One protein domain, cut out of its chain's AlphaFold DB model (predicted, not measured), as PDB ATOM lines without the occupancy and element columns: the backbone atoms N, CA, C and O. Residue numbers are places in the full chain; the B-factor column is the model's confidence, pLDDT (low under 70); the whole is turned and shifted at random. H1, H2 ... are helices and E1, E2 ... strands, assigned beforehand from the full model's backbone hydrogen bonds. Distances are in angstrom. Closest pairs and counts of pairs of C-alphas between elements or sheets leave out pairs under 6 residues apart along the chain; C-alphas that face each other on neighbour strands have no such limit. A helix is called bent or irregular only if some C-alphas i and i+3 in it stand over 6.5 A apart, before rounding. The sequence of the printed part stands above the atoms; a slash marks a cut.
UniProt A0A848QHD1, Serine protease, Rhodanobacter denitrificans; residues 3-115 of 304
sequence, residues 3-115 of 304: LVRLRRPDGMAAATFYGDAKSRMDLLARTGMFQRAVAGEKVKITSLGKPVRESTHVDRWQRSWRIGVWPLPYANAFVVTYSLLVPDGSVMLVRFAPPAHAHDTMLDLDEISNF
ATOM      1  N   LEU A   3     230.186 119.480 122.912       92.88
ATOM      2  CA  LEU A   3     229.026 119.823 122.101       92.88
ATOM      3  C   LEU A   3     229.486 119.916 120.643       92.88
ATOM      4  O   LEU A   3     230.446 120.621 120.341       92.88
ATOM      5  N   VAL A   4     228.819 119.200 119.746       94.50
ATOM      6  CA  VAL A   4     229.166 119.151 118.322       94.50
ATOM      7  C   VAL A   4     227.956 119.550 117.496       94.50
ATOM      8  O   VAL A   4     226.870 119.015 117.691       94.50
ATOM      9  N   ARG A   5     228.146 120.445 116.523       94.69
ATOM     10  CA  ARG A   5     227.176 120.649 115.445       94.69
ATOM     11  C   ARG A   5     227.627 119.856 114.226       94.69
ATOM     12  O   ARG A   5     228.639 120.180 113.612       94.69
ATOM     13  N   LEU A   6     226.882 118.809 113.897       95.56
ATOM     14  CA  LEU A   6     227.141 117.946 112.750       95.56
ATOM     15  C   LEU A   6     226.141 118.285 111.645       95.56
ATOM     16  O   LEU A   6     224.950 118.006 111.784       95.56
ATOM     17  N   ARG A   7     226.623 118.881 110.550       95.06
ATOM     18  CA  ARG A   7     225.791 119.180 109.377       95.06
ATOM     19  C   ARG A   7     225.549 117.926 108.546       95.06
ATOM     20  O   ARG A   7     226.456 117.109 108.369       95.06
ATOM     21  N   ARG A   8     224.334 117.796 108.014       95.75
ATOM     22  CA  ARG A   8     224.008 116.778 107.015       95.75
ATOM     23  C   ARG A   8     224.698 117.152 105.695       95.75
ATOM     24  O   ARG A   8     224.486 118.266 105.227       95.75
ATOM     25  N   PRO A   9     225.497 116.263 105.082       94.75
ATOM     26  CA  PRO A   9     226.046 116.515 103.752       94.75
ATOM     27  C   PRO A   9     224.936 116.645 102.702       94.75
ATOM     28  O   PRO A   9     223.970 115.883 102.753       94.75
ATOM     29  N   ASP A  10     225.098 117.528 101.716       88.25
ATOM     30  CA  ASP A  10     224.056 117.813 100.712       88.25
ATOM     31  C   ASP A  10     223.638 116.582  99.895       88.25
ATOM     32  O   ASP A  10     222.468 116.413  99.567       88.25
ATOM     33  N   GLY A  11     224.580 115.673  99.619       90.69
ATOM     34  CA  GLY A  11     224.314 114.420  98.904       90.69
ATOM     35  C   GLY A  11     223.722 113.295  99.764       90.69
ATOM     36  O   GLY A  11     223.459 112.210  99.248       90.69
ATOM     37  N   MET A  12     223.547 113.499 101.074       94.94
ATOM     38  CA  MET A  12     223.006 112.476 101.967       94.94
ATOM     39  C   MET A  12     221.490 112.612 102.100       94.94
ATOM     40  O   MET A  12     220.980 113.638 102.549       94.94
ATOM     41  N   ALA A  13     220.771 111.529 101.798       94.81
ATOM     42  CA  ALA A  13     219.328 111.472 101.984       94.81
ATOM     43  C   ALA A  13     218.932 111.751 103.445       94.81
ATOM     44  O   ALA A  13     219.499 111.179 104.383       94.81
ATOM     45  N   ALA A  14     217.905 112.584 103.628       94.44
ATOM     46  CA  ALA A  14     217.366 112.956 104.933       94.44
ATOM     47  C   ALA A  14     216.999 111.739 105.790       94.44
ATOM     48  O   ALA A  14     217.379 111.658 106.957       94.44
ATOM     49  N   ALA A  15     216.306 110.766 105.190       93.31
ATOM     50  CA  ALA A  15     215.895 109.536 105.860       93.31
ATOM     51  C   ALA A  15     217.092 108.751 106.418       93.31
ATOM     52  O   ALA A  15     217.031 108.267 107.545       93.31
ATOM     53  N   THR A  16     218.202 108.689 105.676       95.00
ATOM     54  CA  THR A  16     219.441 108.051 106.139       95.00
ATOM     55  C   THR A  16     220.058 108.836 107.289       95.00
ATOM     56  O   THR A  16     220.334 108.268 108.343       95.00
ATOM     57  N   PHE A  17     220.234 110.152 107.130       95.88
ATOM     58  CA  PHE A  17     220.873 110.973 108.159       95.88
ATOM     59  C   PHE A  17     220.078 110.983 109.472       95.88
ATOM     60  O   PHE A  17     220.665 110.844 110.544       95.88
ATOM     61  N   TYR A  18     218.752 111.127 109.416       94.44
ATOM     62  CA  TYR A  18     217.898 111.177 110.606       94.44
ATOM     63  C   TYR A  18     217.603 109.788 111.185       94.44
ATOM     64  O   TYR A  18     217.523 109.637 112.405       94.44
ATOM     65  N   GLY A  19     217.490 108.764 110.338       92.88
ATOM     66  CA  GLY A  19     217.107 107.412 110.741       92.88
ATOM     67  C   GLY A  19     218.248 106.540 111.262       92.88
ATOM     68  O   GLY A  19     217.987 105.645 112.055       92.88
ATOM     69  N   ASP A  20     219.502 106.799 110.873       94.88
ATOM     70  CA  ASP A  20     220.618 105.896 111.181       94.88
ATOM     71  C   ASP A  20     221.681 106.533 112.090       94.88
ATOM     72  O   ASP A  20     222.453 107.411 111.686       94.88
ATOM     73  N   ALA A  21     221.759 106.052 113.336       96.38
ATOM     74  CA  ALA A  21     222.777 106.475 114.297       96.38
ATOM     75  C   ALA A  21     224.201 106.140 113.837       96.38
ATOM     76  O   ALA A  21     225.119 106.922 114.098       96.38
ATOM     77  N   LYS A  22     224.394 105.030 113.111       96.88
ATOM     78  CA  LYS A  22     225.705 104.676 112.560       96.88
ATOM     79  C   LYS A  22     226.150 105.704 111.526       96.88
ATOM     80  O   LYS A  22     227.277 106.178 111.610       96.88
ATOM     81  N   SER A  23     225.285 106.082 110.586       96.12
ATOM     82  CA  SER A  23     225.609 107.089 109.567       96.12
ATOM     83  C   SER A  23     226.063 108.411 110.189       96.12
ATOM     84  O   SER A  23     227.099 108.947 109.794       96.12
ATOM     85  N   ARG A  24     225.361 108.908 111.217       96.12
ATOM     86  CA  ARG A  24     225.779 110.123 111.943       96.12
ATOM     87  C   ARG A  24     227.120 109.942 112.660       96.12
ATOM     88  O   ARG A  24     227.986 110.808 112.559       96.12
ATOM     89  N   MET A  25     227.315 108.816 113.346       97.00
ATOM     90  CA  MET A  25     228.571 108.525 114.040       97.00
ATOM     91  C   MET A  25     229.753 108.385 113.070       97.00
ATOM     92  O   MET A  25     230.842 108.879 113.349       97.00
ATOM     93  N   ASP A  26     229.552 107.776 111.902       96.44
ATOM     94  CA  ASP A  26     230.579 107.651 110.865       96.44
ATOM     95  C   ASP A  26     230.974 109.019 110.300       96.44
ATOM     96  O   ASP A  26     232.161 109.277 110.093       96.44
ATOM     97  N   LEU A  27     230.006 109.916 110.076       96.12
ATOM     98  CA  LEU A  27     230.293 111.297 109.679       96.12
ATOM     99  C   LEU A  27     231.143 112.006 110.737       96.12
ATOM    100  O   LEU A  27     232.165 112.604 110.400       96.12
ATOM    101  N   LEU A  28     230.770 111.879 112.014       95.25
ATOM    102  CA  LEU A  28     231.537 112.447 113.118       95.25
ATOM    103  C   LEU A  28     232.954 111.862 113.187       95.25
ATOM    104  O   LEU A  28     233.928 112.603 113.300       95.25
ATOM    105  N   ALA A  29     233.101 110.545 113.055       95.06
ATOM    106  CA  ALA A  29     234.389 109.865 113.105       95.06
ATOM    107  C   ALA A  29     235.321 110.278 111.963       95.06
ATOM    108  O   ALA A  29     236.513 110.538 112.162       95.06
ATOM    109  N   ARG A  30     234.763 110.470 110.765       94.62
ATOM    110  CA  ARG A  30     235.496 110.971 109.599       94.62
ATOM    111  C   ARG A  30     236.017 112.396 109.761       94.62
ATOM    112  O   ARG A  30     236.907 112.757 108.996       94.62
ATOM    113  N   THR A  31     235.599 113.171 110.761       90.94
ATOM    114  CA  THR A  31     236.250 114.460 111.076       90.94
ATOM    115  C   THR A  31     237.641 114.280 111.700       90.94
ATOM    116  O   THR A  31     238.474 115.172 111.616       90.94
ATOM    117  N   GLY A  32     237.939 113.102 112.263       89.38
ATOM    118  CA  GLY A  32     239.167 112.845 113.023       89.38
ATOM    119  C   GLY A  32     238.994 112.952 114.537       89.38
ATOM    120  O   GLY A  32     239.971 112.765 115.254       89.38
ATOM    121  N   MET A  33     237.766 113.188 115.016       87.19
ATOM    122  CA  MET A  33     237.441 113.268 116.445       87.19
ATOM    123  C   MET A  33     237.821 112.000 117.228       87.19
ATOM    124  O   MET A  33     238.188 112.094 118.398       87.19
ATOM    125  N   PHE A  34     237.748 110.824 116.598       90.38
ATOM    126  CA  PHE A  34     238.128 109.556 117.221       90.38
ATOM    127  C   PHE A  34     239.457 109.058 116.656       90.38
ATOM    128  O   PHE A  34     239.625 108.889 115.445       90.38
ATOM    129  N   GLN A  35     240.401 108.790 117.552       91.38
ATOM    130  CA  GLN A  35     241.717 108.248 117.232       91.38
ATOM    131  C   GLN A  35     242.077 107.154 118.238       91.38
ATOM    132  O   GLN A  35     241.610 107.164 119.380       91.38
ATOM    133  N   ARG A  36     242.928 106.219 117.820       91.62
ATOM    134  CA  ARG A  36     243.534 105.216 118.703       91.62
ATOM    135  C   ARG A  36     245.029 105.118 118.449       91.62
ATOM    136  O   ARG A  36     245.468 105.294 117.317       91.62
ATOM    137  N   ALA A  37     245.792 104.815 119.491       91.19
ATOM    138  CA  ALA A  37     247.210 104.530 119.347       91.19
ATOM    139  C   ALA A  37     247.409 103.101 118.815       91.19
ATOM    140  O   ALA A  37     246.820 102.159 119.344       91.19
ATOM    141  N   VAL A  38     248.237 102.940 117.786       90.88
ATOM    142  CA  VAL A  38     248.690 101.646 117.260       90.88
ATOM    143  C   VAL A  38     250.186 101.764 117.005       90.88
ATOM    144  O   VAL A  38     250.597 102.622 116.238       90.88
ATOM    145  N   ALA A  39     250.999 100.946 117.679       90.38
ATOM    146  CA  ALA A  39     252.464 100.978 117.554       90.38
ATOM    147  C   ALA A  39     253.086 102.386 117.727       90.38
ATOM    148  O   ALA A  39     254.045 102.742 117.057       90.38
ATOM    149  N   GLY A  40     252.526 103.201 118.628       88.38
ATOM    150  CA  GLY A  40     252.981 104.577 118.871       88.38
ATOM    151  C   GLY A  40     252.387 105.633 117.929       88.38
ATOM    152  O   GLY A  40     252.521 106.822 118.205       88.38
ATOM    153  N   GLU A  41     251.660 105.236 116.883       92.06
ATOM    154  CA  GLU A  41     251.015 106.156 115.944       92.06
ATOM    155  C   GLU A  41     249.542 106.398 116.283       92.06
ATOM    156  O   GLU A  41     248.811 105.485 116.674       92.06
ATOM    157  N   LYS A  42     249.066 107.634 116.092       91.38
ATOM    158  CA  LYS A  42     247.643 107.972 116.228       91.38
ATOM    159  C   LYS A  42     246.905 107.662 114.931       91.38
ATOM    160  O   LYS A  42     246.923 108.443 113.985       91.38
ATOM    161  N   VAL A  43     246.196 106.541 114.916       93.50
ATOM    162  CA  VAL A  43     245.383 106.105 113.782       93.50
ATOM    163  C   VAL A  43     243.961 106.637 113.927       93.50
ATOM    164  O   VAL A  43     243.295 106.424 114.944       93.50
ATOM    165  N   LYS A  44     243.478 107.318 112.886       95.00
ATOM    166  CA  LYS A  44     242.105 107.824 112.799       95.00
ATOM    167  C   LYS A  44     241.101 106.678 112.733       95.00
ATOM    168  O   LYS A  44     241.252 105.751 111.941       95.00
ATOM    169  N   ILE A  45     240.036 106.786 113.516       94.69
ATOM    170  CA  ILE A  45     238.890 105.884 113.448       94.69
ATOM    171  C   ILE A  45     237.838 106.540 112.558       94.69
ATOM    172  O   ILE A  45     237.453 107.681 112.785       94.69
ATOM    173  N   THR A  46     237.388 105.833 111.524       94.56
ATOM    174  CA  THR A  46     236.416 106.347 110.541       94.56
ATOM    175  C   THR A  46     235.009 105.780 110.715       94.56
ATOM    176  O   THR A  46     234.084 106.248 110.053       94.56
ATOM    177  N   SER A  47     234.839 104.790 111.595       95.62
ATOM    178  CA  SER A  47     233.550 104.214 111.976       95.62
ATOM    179  C   SER A  47     233.660 103.522 113.332       95.62
ATOM    180  O   SER A  47     234.675 102.884 113.618       95.62
ATOM    181  N   LEU A  48     232.602 103.615 114.141       94.81
ATOM    182  CA  LEU A  48     232.427 102.824 115.367       94.81
ATOM    183  C   LEU A  48     231.443 101.657 115.173       94.81
ATOM    184  O   LEU A  48     231.141 100.939 116.122       94.81
ATOM    185  N   GLY A  49     230.927 101.462 113.955       95.94
ATOM    186  CA  GLY A  49     229.850 100.512 113.694       95.94
ATOM    187  C   GLY A  49     228.501 100.976 114.252       95.94
ATOM    188  O   GLY A  49     228.267 102.163 114.489       95.94
ATOM    189  N   LYS A  50     227.577 100.024 114.416       97.31
ATOM    190  CA  LYS A  50     226.276 100.297 115.035       97.31
ATOM    191  C   LYS A  50     226.437 100.470 116.551       97.31
ATOM    192  O   LYS A  50     227.283  99.792 117.138       97.31
ATOM    193  N   PRO A  51     225.643 101.345 117.180       97.56
ATOM    194  CA  PRO A  51     225.599 101.415 118.634       97.56
ATOM    195  C   PRO A  51     225.143 100.071 119.218       97.56
ATOM    196  O   PRO A  51     224.317  99.372 118.635       97.56
ATOM    197  N   VAL A  52     225.664  99.720 120.392       96.81
ATOM    198  CA  VAL A  52     225.206  98.545 121.157       96.81
ATOM    199  C   VAL A  52     223.903  98.818 121.903       96.81
ATOM    200  O   VAL A  52     223.224  97.886 122.323       96.81
ATOM    201  N   ARG A  53     223.552 100.097 122.076       96.25
ATOM    202  CA  ARG A  53     222.274 100.531 122.634       96.25
ATOM    203  C   ARG A  53     221.822 101.816 121.966       96.25
ATOM    204  O   ARG A  53     222.603 102.764 121.862       96.25
ATOM    205  N   GLU A  54     220.545 101.847 121.611       97.00
ATOM    206  CA  GLU A  54     219.841 103.043 121.164       97.00
ATOM    207  C   GLU A  54     218.627 103.278 122.050       97.00
ATOM    208  O   GLU A  54     217.949 102.339 122.468       97.00
ATOM    209  N   SER A  55     218.361 104.539 122.351       95.88
ATOM    210  CA  SER A  55     217.152 104.951 123.054       95.88
ATOM    211  C   SER A  55     216.782 106.376 122.660       95.88
ATOM    212  O   SER A  55     217.407 106.999 121.799       95.88
ATOM    213  N   THR A  56     215.700 106.892 123.229       95.44
ATOM    214  CA  THR A  56     215.284 108.280 123.042       95.44
ATOM    215  C   THR A  56     215.032 108.900 124.405       95.44
ATOM    216  O   THR A  56     214.470 108.244 125.279       95.44
ATOM    217  N   HIS A  57     215.461 110.145 124.571       96.06
ATOM    218  CA  HIS A  57     215.175 110.973 125.734       96.06
ATOM    219  C   HIS A  57     214.397 112.203 125.277       96.06
ATOM    220  O   HIS A  57     214.733 112.806 124.260       96.06
ATOM    221  N   VAL A  58     213.342 112.557 126.003       95.69
ATOM    222  CA  VAL A  58     212.577 113.781 125.754       95.69
ATOM    223  C   VAL A  58     212.919 114.755 126.862       95.69
ATOM    224  O   VAL A  58     212.683 114.457 128.030       95.69
ATOM    225  N   ASP A  59     213.474 115.900 126.483       95.31
ATOM    226  CA  ASP A  59     213.872 116.912 127.455       95.31
ATOM    227  C   ASP A  59     212.678 117.744 127.954       95.31
ATOM    228  O   ASP A  59     211.538 117.615 127.492       95.31
ATOM    229  N   ARG A  60     212.943 118.648 128.900       93.31
ATOM    230  CA  ARG A  60     211.946 119.547 129.502       93.31
ATOM    231  C   ARG A  60     211.183 120.389 128.475       93.31
ATOM    232  O   ARG A  60     210.044 120.769 128.735       93.31
ATOM    233  N   TRP A  61     211.776 120.646 127.312       92.50
ATOM    234  CA  TRP A  61     211.200 121.442 126.224       92.50
ATOM    235  C   TRP A  61     210.531 120.580 125.150       92.50
ATOM    236  O   TRP A  61     210.225 121.069 124.064       92.50
ATOM    237  N   GLN A  62     210.291 119.300 125.452       93.00
ATOM    238  CA  GLN A  62     209.657 118.334 124.557       93.00
ATOM    239  C   GLN A  62     210.437 118.120 123.254       93.00
ATOM    240  O   GLN A  62     209.852 117.861 122.197       93.00
ATOM    241  N   ARG A  63     211.768 118.227 123.316       94.12
ATOM    242  CA  ARG A  63     212.657 117.918 122.195       94.12
ATOM    243  C   ARG A  63     213.148 116.483 122.332       94.12
ATOM    244  O   ARG A  63     213.569 116.056 123.404       94.12
ATOM    245  N   SER A  64     213.085 115.734 121.234       93.88
ATOM    246  CA  SER A  64     213.441 114.315 121.202       93.88
ATOM    247  C   SER A  64     214.923 114.123 120.866       93.88
ATOM    248  O   SER A  64     215.335 114.252 119.713       93.88
ATOM    249  N   TRP A  65     215.714 113.730 121.860       96.44
ATOM    250  CA  TRP A  65     217.125 113.380 121.736       96.44
ATOM    251  C   TRP A  65     217.300 111.897 121.420       96.44
ATOM    252  O   TRP A  65     216.831 111.029 122.154       96.44
ATOM    253  N   ARG A  66     218.016 111.585 120.338       96.31
ATOM    254  CA  ARG A  66     218.398 110.211 119.986       96.31
ATOM    255  C   ARG A  66     219.680 109.836 120.712       96.31
ATOM    256  O   ARG A  66     220.710 110.481 120.512       96.31
ATOM    257  N   ILE A  67     219.618 108.791 121.524       97.38
ATOM    258  CA  ILE A  67     220.750 108.313 122.309       97.38
ATOM    259  C   ILE A  67     221.386 107.130 121.594       97.38
ATOM    260  O   ILE A  67     220.685 106.212 121.173       97.38
ATOM    261  N   GLY A  68     222.711 107.137 121.502       97.31
ATOM    262  CA  GLY A  68     223.497 106.000 121.039       97.31
ATOM    263  C   GLY A  68     224.672 105.732 121.972       97.31
ATOM    264  O   GLY A  68     225.273 106.666 122.511       97.31
ATOM    265  N   VAL A  69     224.995 104.454 122.166       97.44
ATOM    266  CA  VAL A  69     226.137 104.008 122.973       97.44
ATOM    267  C   VAL A  69     227.018 103.084 122.146       97.44
ATOM    268  O   VAL A  69     226.533 102.081 121.627       97.44
ATOM    269  N   TRP A  70     228.312 103.386 122.058       97.38
ATOM    270  CA  TRP A  70     229.303 102.574 121.349       97.38
ATOM    271  C   TRP A  70     230.413 102.131 122.299       97.38
ATOM    272  O   TRP A  70     230.979 102.980 122.993       97.38
ATOM    273  N   PRO A  71     230.768 100.838 122.341       95.81
ATOM    274  CA  PRO A  71     231.929 100.381 123.082       95.81
ATOM    275  C   PRO A  71     233.210 100.796 122.357       95.81
ATOM    276  O   PRO A  71     233.317 100.696 121.136       95.81
ATOM    277  N   LEU A  72     234.218 101.174 123.134       94.12
ATOM    278  CA  LEU A  72     235.605 101.306 122.706       94.12
ATOM    279  C   LEU A  72     236.447 100.297 123.499       94.12
ATOM    280  O   LEU A  72     237.061 100.669 124.503       94.12
ATOM    281  N   PRO A  73     236.494  99.017 123.079       91.00
ATOM    282  CA  PRO A  73     237.166  97.970 123.852       91.00
ATOM    283  C   PRO A  73     238.638  98.284 124.131       91.00
ATOM    284  O   PRO A  73     239.117  98.065 125.237       91.00
ATOM    285  N   TYR A  74     239.333  98.883 123.159       89.50
ATOM    286  CA  TYR A  74     240.748  99.253 123.284       89.50
ATOM    287  C   TYR A  74     241.024 100.311 124.364       89.50
ATOM    288  O   TYR A  74     242.173 100.490 124.751       89.50
ATOM    289  N   ALA A  75     239.998 101.035 124.816       90.50
ATOM    290  CA  ALA A  75     240.105 102.100 125.809       90.50
ATOM    291  C   ALA A  75     239.345 101.785 127.106       90.50
ATOM    292  O   ALA A  75     239.290 102.643 127.983       90.50
ATOM    293  N   ASN A  76     238.732 100.597 127.218       93.94
ATOM    294  CA  ASN A  76     237.807 100.248 128.300       93.94
ATOM    295  C   ASN A  76     236.796 101.380 128.591       93.94
ATOM    296  O   ASN A  76     236.655 101.843 129.723       93.94
ATOM    297  N   ALA A  77     236.145 101.877 127.537       95.00
ATOM    298  CA  ALA A  77     235.247 103.023 127.609       95.00
ATOM    299  C   ALA A  77     234.033 102.847 126.693       95.00
ATOM    300  O   ALA A  77     234.046 102.053 125.752       95.00
ATOM    301  N   PHE A  78     233.002 103.645 126.939       96.31
ATOM    302  CA  PHE A  78     231.889 103.880 126.035       96.31
ATOM    303  C   PHE A  78     231.942 105.301 125.486       96.31
ATOM    304  O   PHE A  78     232.315 106.234 126.197       96.31
ATOM    305  N   VAL A  79     231.498 105.469 124.244       96.19
ATOM    306  CA  VAL A  79     231.049 106.758 123.711       96.19
ATOM    307  C   VAL A  79     229.537 106.799 123.844       96.19
ATOM    308  O   VAL A  79     228.845 105.969 123.258       96.19
ATOM    309  N   VAL A  80     229.031 107.762 124.603       97.06
ATOM    310  CA  VAL A  80     227.602 108.057 124.729       97.06
ATOM    311  C   VAL A  80     227.323 109.336 123.954       97.06
ATOM    312  O   VAL A  80     227.991 110.351 124.170       97.06
ATOM    313  N   THR A  81     226.343 109.298 123.051       97.12
ATOM    314  CA  THR A  81     225.911 110.486 122.307       97.12
ATOM    315  C   THR A  81     224.438 110.760 122.493       97.12
ATOM    316  O   THR A  81     223.638 109.842 122.334       97.12
ATOM    317  N   TYR A  82     224.085 112.021 122.713       97.81
ATOM    318  CA  TYR A  82     222.714 112.522 122.641       97.81
ATOM    319  C   TYR A  82     222.631 113.415 121.415       97.81
ATOM    320  O   TYR A  82     223.331 114.420 121.358       97.81
ATOM    321  N   SER A  83     221.813 113.049 120.434       97.06
ATOM    322  CA  SER A  83     221.677 113.775 119.167       97.06
ATOM    323  C   SER A  83     220.296 114.409 119.060       97.06
ATOM    324  O   SER A  83     219.302 113.693 118.929       97.06
ATOM    325  N   LEU A  84     220.236 115.736 119.067       96.38
ATOM    326  CA  LEU A  84     219.049 116.501 118.707       96.38
ATOM    327  C   LEU A  84     219.087 116.787 117.207       96.38
ATOM    328  O   LEU A  84     220.017 117.428 116.715       96.38
ATOM    329  N   LEU A  85     218.099 116.279 116.475       95.75
ATOM    330  CA  LEU A  85     218.008 116.457 115.027       95.75
ATOM    331  C   LEU A  85     217.378 117.817 114.705       95.75
ATOM    332  O   LEU A  85     216.381 118.201 115.308       95.75
ATOM    333  N   VAL A  86     217.974 118.533 113.755       96.06
ATOM    334  CA  VAL A  86     217.560 119.867 113.287       96.06
ATOM    335  C   VAL A  86     217.569 119.895 111.747       96.06
ATOM    336  O   VAL A  86     218.108 118.966 111.132       96.06
ATOM    337  N   PRO A  87     216.993 120.915 111.083       96.56
ATOM    338  CA  PRO A  87     216.872 120.910 109.623       96.56
ATOM    339  C   PRO A  87     218.214 120.740 108.891       96.56
ATOM    340  O   PRO A  87     218.337 119.853 108.050       96.56
ATOM    341  N   ASP A  88     219.259 121.485 109.265       95.75
ATOM    342  CA  ASP A  88     220.592 121.376 108.646       95.75
ATOM    343  C   ASP A  88     221.448 120.187 109.129       95.75
ATOM    344  O   ASP A  88     222.568 119.994 108.646       95.75
ATOM    345  N   GLY A  89     220.965 119.367 110.069       96.12
ATOM    346  CA  GLY A  89     221.727 118.237 110.598       96.12
ATOM    347  C   GLY A  89     221.379 117.869 112.037       96.12
ATOM    348  O   GLY A  89     220.259 117.459 112.340       96.12
ATOM    349  N   SER A  90     222.363 117.926 112.934       96.31
ATOM    350  CA  SER A  90     222.174 117.582 114.345       96.31
ATOM    351  C   SER A  90     223.104 118.343 115.282       96.31
ATOM    352  O   SER A  90     224.245 118.651 114.931       96.31
ATOM    353  N   VAL A  91     222.636 118.569 116.506       96.44
ATOM    354  CA  VAL A  91     223.458 118.977 117.645       96.44
ATOM    355  C   VAL A  91     223.658 117.768 118.549       96.44
ATOM    356  O   VAL A  91     222.697 117.096 118.913       96.44
ATOM    357  N   MET A  92     224.908 117.474 118.890       96.81
ATOM    358  CA  MET A  92     225.288 116.276 119.626       96.81
ATOM    359  C   MET A  92     226.014 116.635 120.918       96.81
ATOM    360  O   MET A  92     227.011 117.354 120.891       96.81
ATOM    361  N   LEU A  93     225.567 116.075 122.039       97.25
ATOM    362  CA  LEU A  93     226.390 115.955 123.239       97.25
ATOM    363  C   LEU A  93     227.145 114.632 123.149       97.25
ATOM    364  O   LEU A  93     226.524 113.587 122.969       97.25
ATOM    365  N   VAL A  94     228.470 114.670 123.265       95.94
ATOM    366  CA  VAL A  94     229.327 113.481 123.185       95.94
ATOM    367  C   VAL A  94     230.137 113.360 124.466       95.94
ATOM    368  O   VAL A  94     230.902 114.268 124.814       95.94
ATOM    369  N   ARG A  95     230.017 112.224 125.156       95.56
ATOM    370  CA  ARG A  95     230.832 111.900 126.330       95.56
ATOM    371  C   ARG A  95     231.507 110.545 126.194       95.56
ATOM    372  O   ARG A  95     230.925 109.598 125.675       95.56
ATOM    373  N   PHE A  96     232.736 110.481 126.691       94.62
ATOM    374  CA  PHE A  96     233.453 109.231 126.905       94.62
ATOM    375  C   PHE A  96     233.322 108.875 128.380       94.62
ATOM    376  O   PHE A  96     233.572 109.731 129.229       94.62
ATOM    377  N   ALA A  97     232.937 107.642 128.681       94.50
ATOM    378  CA  ALA A  97     232.740 107.191 130.051       94.50
ATOM    379  C   ALA A  97     233.294 105.776 130.248       94.50
ATOM    380  O   ALA A  97     233.041 104.911 129.405       94.50
ATOM    381  N   PRO A  98     234.007 105.498 131.352       94.81
ATOM    382  CA  PRO A  98     234.271 104.128 131.770       94.81
ATOM    383  C   PRO A  98     232.954 103.363 131.985       94.81
ATOM    384  O   PRO A  98     231.965 103.977 132.396       94.81
ATOM    385  N   PRO A  99     232.923 102.032 131.793       93.50
ATOM    386  CA  PRO A  99     231.723 101.225 132.012       93.50
ATOM    387  C   PRO A  99     231.059 101.442 133.375       93.50
ATOM    388  O   PRO A  99     229.838 101.543 133.443       93.50
ATOM    389  N   ALA A 100     231.861 101.595 134.435       93.88
ATOM    390  CA  ALA A 100     231.376 101.821 135.797       93.88
ATOM    391  C   ALA A 100     230.589 103.135 135.972       93.88
ATOM    392  O   ALA A 100     229.744 103.215 136.852       93.88
ATOM    393  N   HIS A 101     230.825 104.140 135.121       93.88
ATOM    394  CA  HIS A 101     230.174 105.456 135.189       93.88
ATOM    395  C   HIS A 101     229.187 105.694 134.042       93.88
ATOM    396  O   HIS A 101     228.713 106.815 133.846       93.88
ATOM    397  N   ALA A 102     228.888 104.667 133.243       90.69
ATOM    398  CA  ALA A 102     228.031 104.818 132.072       90.69
ATOM    399  C   ALA A 102     226.606 105.252 132.449       90.69
ATOM    400  O   ALA A 102     225.996 106.025 131.714       90.69
ATOM    401  N   HIS A 103     226.089 104.775 133.586       93.00
ATOM    402  CA  HIS A 103     224.767 105.152 134.082       93.00
ATOM    403  C   HIS A 103     224.727 106.617 134.535       93.00
ATOM    404  O   HIS A 103     223.952 107.392 133.983       93.00
ATOM    405  N   ASP A 104     225.626 107.012 135.439       95.44
ATOM    406  CA  ASP A 104     225.716 108.390 135.944       95.44
ATOM    407  C   ASP A 104     225.943 109.391 134.804       95.44
ATOM    408  O   ASP A 104     225.307 110.438 134.735       95.44
ATOM    409  N   THR A 105     226.777 109.019 133.826       95.00
ATOM    410  CA  THR A 105     227.011 109.832 132.626       95.00
ATOM    411  C   THR A 105     225.726 110.100 131.847       95.00
ATOM    412  O   THR A 105     225.586 111.175 131.268       95.00
ATOM    413  N   MET A 106     224.809 109.135 131.779       96.00
ATOM    414  CA  MET A 106     223.534 109.325 131.091       96.00
ATOM    415  C   MET A 106     222.576 110.196 131.893       96.00
ATOM    416  O   MET A 106     221.945 111.056 131.292       96.00
ATOM    417  N   LEU A 107     222.517 110.042 133.219       96.69
ATOM    418  CA  LEU A 107     221.717 110.924 134.078       96.69
ATOM    419  C   LEU A 107     222.162 112.386 133.946       96.69
ATOM    420  O   LEU A 107     221.337 113.283 133.785       96.69
ATOM    421  N   ASP A 108     223.474 112.624 133.917       96.44
ATOM    422  CA  ASP A 108     224.025 113.952 133.650       96.44
ATOM    423  C   ASP A 108     223.616 114.485 132.272       96.44
ATOM    424  O   ASP A 108     223.317 115.667 132.121       96.44
ATOM    425  N   LEU A 109     223.671 113.642 131.235       97.25
ATOM    426  CA  LEU A 109     223.345 114.053 129.868       97.25
ATOM    427  C   LEU A 109     221.851 114.308 129.678       97.25
ATOM    428  O   LEU A 109     221.510 115.237 128.945       97.25
ATOM    429  N   ASP A 110     220.993 113.547 130.358       97.31
ATOM    430  CA  ASP A 110     219.560 113.817 130.454       97.31
ATOM    431  C   ASP A 110     219.341 115.235 130.999       97.31
ATOM    432  O   ASP A 110     218.687 116.049 130.347       97.31
ATOM    433  N   GLU A 111     219.968 115.593 132.128       96.81
ATOM    434  CA  GLU A 111     219.785 116.928 132.710       96.81
ATOM    435  C   GLU A 111     220.420 118.036 131.858       96.81
ATOM    436  O   GLU A 111     219.791 119.064 131.614       96.81
ATOM    437  N   ILE A 112     221.630 117.832 131.328       96.31
ATOM    438  CA  ILE A 112     222.305 118.818 130.466       96.31
ATOM    439  C   ILE A 112     221.497 119.100 129.199       96.31
ATOM    440  O   ILE A 112     221.492 120.239 128.721       96.31
ATOM    441  N   SER A 113     220.795 118.100 128.658       96.06
ATOM    442  CA  SER A 113     219.969 118.273 127.462       96.06
ATOM    443  C   SER A 113     218.905 119.368 127.639       96.06
ATOM    444  O   SER A 113     218.630 120.107 126.691       96.06
ATOM    445  N   ASN A 114     218.421 119.583 128.870       94.50
ATOM    446  CA  ASN A 114     217.470 120.642 129.219       94.50
ATOM    447  C   ASN A 114     218.038 122.060 129.030       94.50
ATOM    448  O   ASN A 114     217.269 123.007 128.874       94.50
ATOM    449  N   PHE A 115     219.363 122.226 129.027       92.50
ATOM    450  CA  PHE A 115     220.027 123.535 128.964       92.50
ATOM    451  C   PHE A 115     220.639 123.848 127.598       92.50
ATOM    452  O   PHE A 115     221.172 124.939 127.392       92.50
TER     453      PHE A 115
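This is residues 3 to 115 of the 304 residues of the protein "Serine protease" of Rhodanobacter denitrificans (UniProt A0A848QHD1). A strongly twisted antiparallel sheet of five strands has the long helix H3 over one face and the short helices H1 and H2 over the other, three layers in all. A small hairpin, E2 and E3, lies away from this body toward one end of the longest axis. The printed part has 113 residues, with three named helices and seven named strands in the order E1 H1 H2 E2 E3 E4 E5 E6 E7 H3; the large sheet runs E1, E7, E6, E5, E4. The class is mixed, helices and strands; the whole is compact, with a radius of gyration of the C-alphas of 14.2 A and spans of 46 by 38 by 21 A.

Begin at E1, residues 3 to 7, an edge strand antiparallel to E7, residues 89 to 97; N 4 and O 92 are 2.8 A apart, within hydrogen-bond range. E7 forms a hairpin with E6, residues 77 to 86, where N 82 and O 93 are 2.9 A apart. E6 forms one with E5, residues 64 to 72, with N 68 and O 81 at 3.0 A. E5 forms one with E4, residues 53 to 58, the other edge strand, with N 57 and O 65 at 2.9 A. E4 to E7 are a meander, each strand the antiparallel neighbour of the one before. H1, residues 14 to 19, is on the sheet at a height of 10.0 A. H2, residues 21 to 30, is on the same face; its closest C-alphas to E1 are those of Leu 28 and Leu 6, 7.0 A apart. H1 and H2 only just touch, only at the corner by their link, with 3 pairs of C-alphas within 8 A, the closest being Phe 17 and Arg 24 at 6.3 A. H3, residues 99 to 113, is on the opposite face; its closest C-alphas to E6 are those of Pro 99 and Ala 77, 5.9 A apart. The hairpin of E2, residues 35 to 38, and E3, residues 41 to 44, has N 36 and O 43 at 2.9 A; both strands are apart from E5, E6 and E7. Each O i to N i+4 pair in H1 and H2 is within hydrogen-bond range, and 9 of 11 in H3.

Find C-alpha 3 at (229.026, 119.823, 122.101), where E1 begins. H1 and then H2, 14.3 A long, follow; E2 and E3 come next, then E4, 16.7 A. From C-alpha 64 at (213.441, 114.315, 121.202) E5 runs 25.7 A, then E6 28.3 A and E7 24.9 A. H3, 21.2 A, ends at C-alpha 113 at (219.969, 118.273, 127.462); it is irregular, with C-alphas 100 and 103 7.6 A apart.

The two C-alphas farthest apart are those of Ala 39 and Trp 61, at 46.9 A. The printed part has no cut, and no link is long. The mean pLDDT of the printed part is 94.7, and no printed residue is under 70.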